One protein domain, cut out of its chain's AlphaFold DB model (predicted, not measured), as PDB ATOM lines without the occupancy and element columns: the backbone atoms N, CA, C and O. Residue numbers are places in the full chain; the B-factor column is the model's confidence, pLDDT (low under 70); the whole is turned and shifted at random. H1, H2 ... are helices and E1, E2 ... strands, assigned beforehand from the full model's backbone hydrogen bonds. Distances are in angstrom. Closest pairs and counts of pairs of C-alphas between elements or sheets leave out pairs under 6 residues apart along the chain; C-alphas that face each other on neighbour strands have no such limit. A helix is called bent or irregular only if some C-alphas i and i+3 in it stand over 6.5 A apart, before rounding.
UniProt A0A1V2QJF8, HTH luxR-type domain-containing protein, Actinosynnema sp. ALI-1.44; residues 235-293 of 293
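What this domain is: This is residues 235 to 293 of the 293 residues of the protein "HTH luxR-type domain-containing protein" of Actinosynnema sp. ALI-1.44 (UniProt A0A1V2QJF8). Two short strands, E1 and E2, lie side by side as a small sheet, and one long helix, H1, runs back over one face of it; from this small body a tail, residues 280 to 293 with helix H2, sticks out and makes much of the length. The printed part has 59 residues with two named strands and two named helices, in the order E1, H1, E2, H2; the sheet is parallel and the class is mixed, helices and strands. The whole is extended, with a radius of gyration of the C-alphas of 16.7 A and spans of 53 by 19 by 16 A.

Where its parts are: Find C-alpha 239 at (-13.965, -6.457, 49.842), where E1 begins; it runs through residues 239 to 243 over 13.6 A. E2 is residues 274 to 277, 10.1 A long. H1, residues 247 to 264, starts at C-alpha 247 at (-30.289, 0.315, 48.894) and is 24.6 A long. H2, residues 283 to 291, is 13.6 A long and ends at C-alpha 291 at (-52.916, -14.627, 40.568).

How they stand to each other: Look first at E1 and E2, parallel neighbours at 23 degrees: N 242 and O 275 are 2.8 A apart and N 275 and O 240 2.9 A, within hydrogen-bond range. E1, H1 and E2 form a strand-helix-strand unit, two parallel neighbour strands with a helix between them in the chain, and its crossover is right-handed. H1 is near E1, with 5 pairs of C-alphas within 10 A, and near E2, with 7. H1 has a kink of 32 degrees near residue 254 and is only just irregular, C-alphas 252 and 255 being 6.7 A apart. H2 is apart from E1 and H1. O i to N i+4 pairs are within hydrogen-bond range in 12 of 14 cases in H1 and 3 of 5 in H2.

The domain as a whole: The C-alphas of Gly 266 and Val 291, the two farthest apart, are 53.4 A from each other. Without residues 280 to 293, which stand free, the body spans 33 by 18 by 15 A. The printed part has no cut and no long link. Residues 278 to 293 have pLDDT under 70.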
ATOM      1  N   GLU A 235     -10.426  -4.258  57.561       98.06
ATOM      2  CA  GLU A 235      -9.127  -4.579  58.161       98.06
ATOM      3  C   GLU A 235      -8.434  -5.733  57.413       98.06
ATOM      4  O   GLU A 235      -7.338  -5.567  56.871       98.06
ATOM      5  N   LEU A 236      -9.103  -6.886  57.312       97.75
ATOM      6  CA  LEU A 236      -8.487  -8.149  56.881       97.75
ATOM      7  C   LEU A 236      -8.781  -8.540  55.427       97.75
ATOM      8  O   LEU A 236      -8.008  -9.291  54.829       97.75
ATOM      9  N   GLY A 237      -9.880  -8.050  54.860       96.94
ATOM     10  CA  GLY A 237     -10.327  -8.394  53.515       96.94
ATOM     11  C   GLY A 237      -9.910  -7.389  52.442       96.94
ATOM     12  O   GLY A 237      -9.334  -6.328  52.712       96.94
ATOM     13  N   ASP A 238     -10.261  -7.754  51.215       97.31
ATOM     14  CA  ASP A 238     -10.153  -6.961  49.989       97.31
ATOM     15  C   ASP A 238     -11.533  -6.504  49.488       97.31
ATOM     16  O   ASP A 238     -11.629  -5.797  48.493       97.31
ATOM     17  N   GLY A 239     -12.615  -6.897  50.164       97.00
ATOM     18  CA  GLY A 239     -13.965  -6.457  49.842       97.00
ATOM     19  C   GLY A 239     -15.012  -6.918  50.851       97.00
ATOM     20  O   GLY A 239     -14.757  -7.747  51.729       97.00
ATOM     21  N   LEU A 240     -16.217  -6.368  50.712       97.75
ATOM     22  CA  LEU A 240     -17.360  -6.630  51.585       97.75
ATOM     23  C   LEU A 240     -18.498  -7.296  50.815       97.75
ATOM     24  O   LEU A 240     -18.934  -6.782  49.784       97.75
ATOM     25  N   LEU A 241     -19.027  -8.389  51.366       96.56
ATOM     26  CA  LEU A 241     -20.243  -9.037  50.872       96.56
ATOM     27  C   LEU A 241     -21.438  -8.696  51.762       96.56
ATOM     28  O   LEU A 241     -21.393  -8.845  52.986       96.56
ATOM     29  N   LEU A 242     -22.529  -8.274  51.128       92.12
ATOM     30  CA  LEU A 242     -23.803  -7.979  51.772       92.12
ATOM     31  C   LEU A 242     -24.893  -8.903  51.243       92.12
ATOM     32  O   LEU A 242     -25.028  -9.103  50.035       92.12
ATOM     33  N   TRP A 243     -25.724  -9.399  52.153       87.81
ATOM     34  CA  TRP A 243     -26.860 -10.249  51.825       87.81
ATOM     35  C   TRP A 243     -28.164  -9.456  51.922       87.81
ATOM     36  O   TRP A 243     -28.488  -8.940  52.990       87.81
ATOM     37  N   LEU A 244     -28.891  -9.347  50.803       81.12
ATOM     38  CA  LEU A 244     -30.259  -8.808  50.713       81.12
ATOM     39  C   LEU A 244     -30.483  -7.484  51.465       81.12
ATOM     40  O   LEU A 244     -31.526  -7.251  52.077       81.12
ATOM     41  N   CYS A 245     -29.493  -6.596  51.413       74.69
ATOM     42  CA  CYS A 245     -29.569  -5.289  52.052       74.69
ATOM     43  C   CYS A 245     -30.381  -4.305  51.202       74.69
ATOM     44  O   CYS A 245     -30.249  -4.254  49.978       74.69
ATOM     45  N   SER A 246     -31.179  -3.457  51.856       76.69
ATOM     46  CA  SER A 246     -31.856  -2.366  51.154       76.69
ATOM     47  C   SER A 246     -30.842  -1.346  50.633       76.69
ATOM     48  O   SER A 246     -29.841  -1.048  51.287       76.69
ATOM     49  N   SER A 247     -31.129  -0.744  49.478       77.25
ATOM     50  CA  SER A 247     -30.289   0.315  48.894       77.25
ATOM     51  C   SER A 247     -30.065   1.482  49.864       77.25
ATOM     52  O   SER A 247     -28.967   2.035  49.930       77.25
ATOM     53  N   ARG A 248     -31.085   1.811  50.669       77.38
ATOM     54  CA  ARG A 248     -31.008   2.813  51.736       77.38
ATOM     55  C   ARG A 248     -29.987   2.430  52.805       77.38
ATOM     56  O   ARG A 248     -29.143   3.248  53.138       77.38
ATOM     57  N   TYR A 249     -30.031   1.196  53.306       79.94
ATOM     58  CA  TYR A 249     -29.083   0.721  54.314       79.94
ATOM     59  C   TYR A 249     -27.641   0.728  53.796       79.94
ATOM     60  O   TYR A 249     -26.728   1.183  54.486       79.94
ATOM     61  N   VAL A 250     -27.436   0.287  52.552       82.25
ATOM     62  CA  VAL A 250     -26.108   0.315  51.923       82.25
ATOM     63  C   VAL A 250     -25.574   1.747  51.856       82.25
ATOM     64  O   VAL A 250     -24.460   2.005  52.306       82.25
ATOM     65  N   ARG A 251     -26.374   2.688  51.345       85.19
ATOM     66  CA  ARG A 251     -25.971   4.089  51.168       85.19
ATOM     67  C   ARG A 251     -25.759   4.822  52.494       85.19
ATOM     68  O   ARG A 251     -24.760   5.517  52.636       85.19
ATOM     69  N   ASP A 252     -26.694   4.684  53.429       84.94
ATOM     70  CA  ASP A 252     -26.755   5.523  54.631       84.94
ATOM     71  C   ASP A 252     -25.971   4.919  55.807       84.94
ATOM     72  O   ASP A 252     -25.639   5.627  56.752       84.94
ATOM     73  N   THR A 253     -25.667   3.615  55.780       87.69
ATOM     74  CA  THR A 253     -24.988   2.919  56.885       87.69
ATOM     75  C   THR A 253     -23.709   2.222  56.445       87.69
ATOM     76  O   THR A 253     -22.655   2.456  57.037       87.69
ATOM     77  N   VAL A 254     -23.763   1.385  55.405       91.62
ATOM     78  CA  VAL A 254     -22.600   0.564  55.030       91.62
ATOM     79  C   VAL A 254     -21.490   1.403  54.406       91.62
ATOM     80  O   VAL A 254     -20.346   1.307  54.840       91.62
ATOM     81  N   VAL A 255     -21.808   2.248  53.422       92.94
ATOM     82  CA  VAL A 255     -20.813   3.088  52.736       92.94
ATOM     83  C   VAL A 255     -20.073   4.017  53.714       92.94
ATOM     84  O   VAL A 255     -18.842   4.035  53.667       92.94
ATOM     85  N   PRO A 256     -20.745   4.745  54.631       93.62
ATOM     86  CA  PRO A 256     -20.053   5.525  55.658       93.62
ATOM     87  C   PRO A 256     -19.151   4.676  56.560       93.62
ATOM     88  O   PRO A 256     -18.006   5.058  56.792       93.62
ATOM     89  N   ALA A 257     -19.623   3.509  57.014       96.00
ATOM     90  CA  ALA A 257     -18.840   2.621  57.872       96.00
ATOM     91  C   ALA A 257     -17.587   2.074  57.164       96.00
ATOM     92  O   ALA A 257     -16.515   2.029  57.765       96.00
ATOM     93  N   VAL A 258     -17.699   1.708  55.882       96.69
ATOM     94  CA  VAL A 258     -16.555   1.289  55.058       96.69
ATOM     95  C   VAL A 258     -15.564   2.436  54.901       96.69
ATOM     96  O   VAL A 258     -14.382   2.238  55.145       96.69
ATOM     97  N   ARG A 259     -16.021   3.650  54.566       96.06
ATOM     98  CA  ARG A 259     -15.137   4.822  54.426       96.06
ATOM     99  C   ARG A 259     -14.372   5.128  55.708       96.06
ATOM    100  O   ARG A 259     -13.172   5.373  55.649       96.06
ATOM    101  N   GLN A 260     -15.062   5.094  56.845       97.12
ATOM    102  CA  GLN A 260     -14.449   5.317  58.148       97.12
ATOM    103  C   GLN A 260     -13.379   4.260  58.446       97.12
ATOM    104  O   GLN A 260     -12.261   4.615  58.803       97.12
ATOM    105  N   ALA A 261     -13.693   2.977  58.252       97.75
ATOM    106  CA  ALA A 261     -12.730   1.903  58.473       97.75
ATOM    107  C   ALA A 261     -11.559   1.956  57.472       97.75
ATOM    108  O   ALA A 261     -10.420   1.697  57.837       97.75
ATOM    109  N   CYS A 262     -11.805   2.336  56.216       97.50
ATOM    110  CA  CYS A 262     -10.753   2.507  55.215       97.50
ATOM    111  C   CYS A 262      -9.764   3.593  55.649       97.50
ATOM    112  O   CYS A 262      -8.560   3.360  55.605       97.50
ATOM    113  N   ALA A 263     -10.263   4.732  56.139       97.19
ATOM    114  CA  ALA A 263      -9.420   5.788  56.691       97.19
ATOM    115  C   ALA A 263      -8.621   5.312  57.920       97.19
ATOM    116  O   ALA A 263      -7.438   5.616  58.024       97.19
ATOM    117  N   GLU A 264      -9.244   4.532  58.810       97.69
ATOM    118  CA  GLU A 264      -8.589   3.952  59.993       97.69
ATOM    119  C   GLU A 264      -7.406   3.041  59.620       97.69
ATOM    120  O   GLU A 264      -6.356   3.105  60.255       97.69
ATOM    121  N   PHE A 265      -7.550   2.224  58.575       97.12
ATOM    122  CA  PHE A 265      -6.530   1.256  58.149       97.12
ATOM    123  C   PHE A 265      -5.648   1.734  56.991       97.12
ATOM    124  O   PHE A 265      -4.924   0.929  56.406       97.12
ATOM    125  N   GLY A 266      -5.725   3.015  56.615       95.06
ATOM    126  CA  GLY A 266      -4.949   3.567  55.500       95.06
ATOM    127  C   GLY A 266      -5.273   2.937  54.138       95.06
ATOM    128  O   GLY A 266      -4.435   2.948  53.240       95.06
ATOM    129  N   LYS A 267      -6.474   2.371  53.968       93.12
ATOM    130  CA  LYS A 267      -6.947   1.795  52.701       93.12
ATOM    131  C   LYS A 267      -7.750   2.823  51.911       93.12
ATOM    132  O   LYS A 267      -8.496   3.630  52.463       93.12
ATOM    133  N   SER A 268      -7.661   2.754  50.589       90.56
ATOM    134  CA  SER A 268      -8.520   3.539  49.706       90.56
ATOM    135  C   SER A 268      -9.927   2.944  49.677       90.56
ATOM    136  O   SER A 268     -10.129   1.799  49.278       90.56
ATOM    137  N   SER A 269     -10.929   3.734  50.068       85.88
ATOM    138  CA  SER A 269     -12.336   3.316  49.947       85.88
ATOM    139  C   SER A 269     -12.824   3.220  48.497       85.88
ATOM    140  O   SER A 269     -13.862   2.612  48.251       85.88
ATOM    141  N   ALA A 270     -12.092   3.805  47.538       83.62
ATOM    142  CA  ALA A 270     -12.390   3.667  46.114       83.62
ATOM    143  C   ALA A 270     -12.002   2.278  45.582       83.62
ATOM    144  O   ALA A 270     -12.664   1.767  44.681       83.62
ATOM    145  N   ASP A 271     -10.990   1.656  46.190       85.44
ATOM    146  CA  ASP A 271     -10.443   0.358  45.783       85.44
ATOM    147  C   ASP A 271     -10.998  -0.806  46.620       85.44
ATOM    148  O   ASP A 271     -10.612  -1.954  46.422       85.44
ATOM    149  N   PHE A 272     -11.927  -0.529  47.545       91.38
ATOM    150  CA  PHE A 272     -12.559  -1.533  48.400       91.38
ATOM    151  C   PHE A 272     -13.988  -1.862  47.918       91.38
ATOM    152  O   PHE A 272     -14.947  -1.164  48.273       91.38
ATOM    153  N   PRO A 273     -14.179  -2.906  47.089       92.75
ATOM    154  CA  PRO A 273     -15.480  -3.265  46.542       92.75
ATOM    155  C   PRO A 273     -16.492  -3.684  47.616       92.75
ATOM    156  O   PRO A 273     -16.259  -4.584  48.423       92.75
ATOM    157  N   ILE A 274     -17.684  -3.091  47.540       92.12
ATOM    158  CA  ILE A 274     -18.888  -3.553  48.236       92.12
ATOM    159  C   ILE A 274     -19.753  -4.287  47.210       92.12
ATOM    160  O   ILE A 274     -20.164  -3.702  46.205       92.12
ATOM    161  N   ARG A 275     -20.045  -5.565  47.448       89.25
ATOM    162  CA  ARG A 275     -20.948  -6.369  46.616       89.25
ATOM    163  C   ARG A 275     -22.192  -6.705  47.429       89.25
ATOM    164  O   ARG A 275     -22.103  -7.293  48.503       89.25
ATOM    165  N   ALA A 276     -23.355  -6.311  46.922       83.25
ATOM    166  CA  ALA A 276     -24.635  -6.567  47.566       83.25
ATOM    167  C   ALA A 276     -25.473  -7.521  46.723       83.25
ATOM    168  O   ALA A 276     -25.785  -7.220  45.571       83.25
ATOM    169  N   VAL A 277     -25.863  -8.648  47.313       80.06
ATOM    170  CA  VAL A 277     -26.815  -9.566  46.691       80.06
ATOM    171  C   VAL A 277     -28.189  -8.911  46.698       80.06
ATOM    172  O   VAL A 277     -28.695  -8.512  47.750       80.06
ATOM    173  N   VAL A 278     -28.793  -8.811  45.518       67.44
ATOM    174  CA  VAL A 278     -30.145  -8.291  45.313       67.44
ATOM    175  C   VAL A 278     -30.978  -9.333  44.580       67.44
ATOM    176  O   VAL A 278     -30.512  -9.952  43.628       67.44
ATOM    177  N   LEU A 279     -32.222  -9.519  45.016       63.50
ATOM    178  CA  LEU A 279     -33.171 -10.358  44.293       63.50
ATOM    179  C   LEU A 279     -33.718  -9.580  43.103       63.50
ATOM    180  O   LEU A 279     -34.283  -8.495  43.260       63.50
ATOM    181  N   VAL A 280     -33.570 -10.160  41.919       56.09
ATOM    182  CA  VAL A 280     -34.154  -9.653  40.680       56.09
ATOM    183  C   VAL A 280     -35.219 -10.647  40.241       56.09
ATOM    184  O   VAL A 280     -34.969 -11.847  40.201       56.09
ATOM    185  N   ARG A 281     -36.416 -10.147  39.942       47.25
ATOM    186  CA  ARG A 281     -37.501 -10.924  39.334       47.25
ATOM    187  C   ARG A 281     -37.844 -10.308  37.989       47.25
ATOM    188  O   ARG A 281     -37.741  -9.087  37.843       47.25
ATOM    189  N   SER A 282     -38.229 -11.143  37.028       45.62
ATOM    190  CA  SER A 282     -38.768 -10.655  35.763       45.62
ATOM    191  C   SER A 282     -40.184 -10.095  35.970       45.62
ATOM    192  O   SER A 282     -40.855 -10.403  36.960       45.62
ATOM    193  N   ASP A 283     -40.643  -9.243  35.051       43.69
ATOM    194  CA  ASP A 283     -42.005  -8.697  35.102       43.69
ATOM    195  C   ASP A 283     -43.076  -9.791  34.871       43.69
ATOM    196  O   ASP A 283     -44.173  -9.688  35.423       43.69
ATOM    197  N   GLU A 284     -42.748 -10.868  34.147       39.91
ATOM    198  CA  GLU A 284     -43.625 -12.037  33.939       39.91
ATOM    199  C   GLU A 284     -43.867 -12.799  35.257       39.91
ATOM    200  O   GLU A 284     -45.016 -13.063  35.622       39.91
ATOM    201  N   ASP A 285     -42.823 -13.009  36.067       40.16
ATOM    202  CA  ASP A 285     -42.937 -13.653  37.390       40.16
ATOM    203  C   ASP A 285     -43.788 -12.834  38.377       40.16
ATOM    204  O   ASP A 285     -44.438 -13.366  39.285       40.16
ATOM    205  N   ARG A 286     -43.791 -11.504  38.222       36.56
ATOM    206  CA  ARG A 286     -44.577 -10.591  39.063       36.56
ATOM    207  C   ARG A 286     -46.074 -10.689  38.769       36.56
ATOM    208  O   ARG A 286     -46.873 -10.492  39.688       36.56
ATOM    209  N   ALA A 287     -46.452 -10.972  37.522       35.06
ATOM    210  CA  ALA A 287     -47.841 -11.191  37.135       35.06
ATOM    211  C   ALA A 287     -48.365 -12.522  37.699       35.06
ATOM    212  O   ALA A 287     -49.445 -12.541  38.284       35.06
ATOM    213  N   GLN A 288     -47.563 -13.591  37.640       38.06
ATOM    214  CA  GLN A 288     -47.924 -14.909  38.178       38.06
ATOM    215  C   GLN A 288     -48.171 -14.887  39.700       38.06
ATOM    216  O   GLN A 288     -49.101 -15.518  40.195       38.06
ATOM    217  N   ALA A 289     -47.379 -14.119  40.456       40.19
ATOM    218  CA  ALA A 289     -47.499 -14.035  41.915       40.19
ATOM    219  C   ALA A 289     -48.757 -13.292  42.411       40.19
ATOM    220  O   ALA A 289     -49.137 -13.452  43.568       40.19
ATOM    221  N   LYS A 290     -49.405 -12.480  41.564       37.06
ATOM    222  CA  LYS A 290     -50.665 -11.794  41.901       37.06
ATOM    223  C   LYS A 290     -51.913 -12.640  41.648       37.06
ATOM    224  O   LYS A 290     -52.975 -12.266  42.121       37.06
ATOM    225  N   VAL A 291     -51.794 -13.727  40.889       38.59
ATOM    226  CA  VAL A 291     -52.916 -14.627  40.568       38.59
ATOM    227  C   VAL A 291     -53.106 -15.699  41.655       38.59
ATOM    228  O   VAL A 291     -54.166 -16.305  41.734       38.59
ATOM    229  N   ASN A 292     -52.110 -15.884  42.532       33.88
ATOM    230  CA  ASN A 292     -52.103 -16.898  43.594       33.88
ATOM    231  C   ASN A 292     -52.175 -16.308  45.024       33.88
ATOM    232  O   ASN A 292     -51.698 -16.941  45.966       33.88
ATOM    233  N   LEU A 293     -52.728 -15.100  45.185       33.34
ATOM    234  CA  LEU A 293     -53.102 -14.494  46.474       33.34
ATOM    235  C   LEU A 293     -54.603 -14.212  46.472       33.34
ATOM    236  O   LEU A 293     -55.221 -14.410  47.538       33.34
TER     237      LEU A 293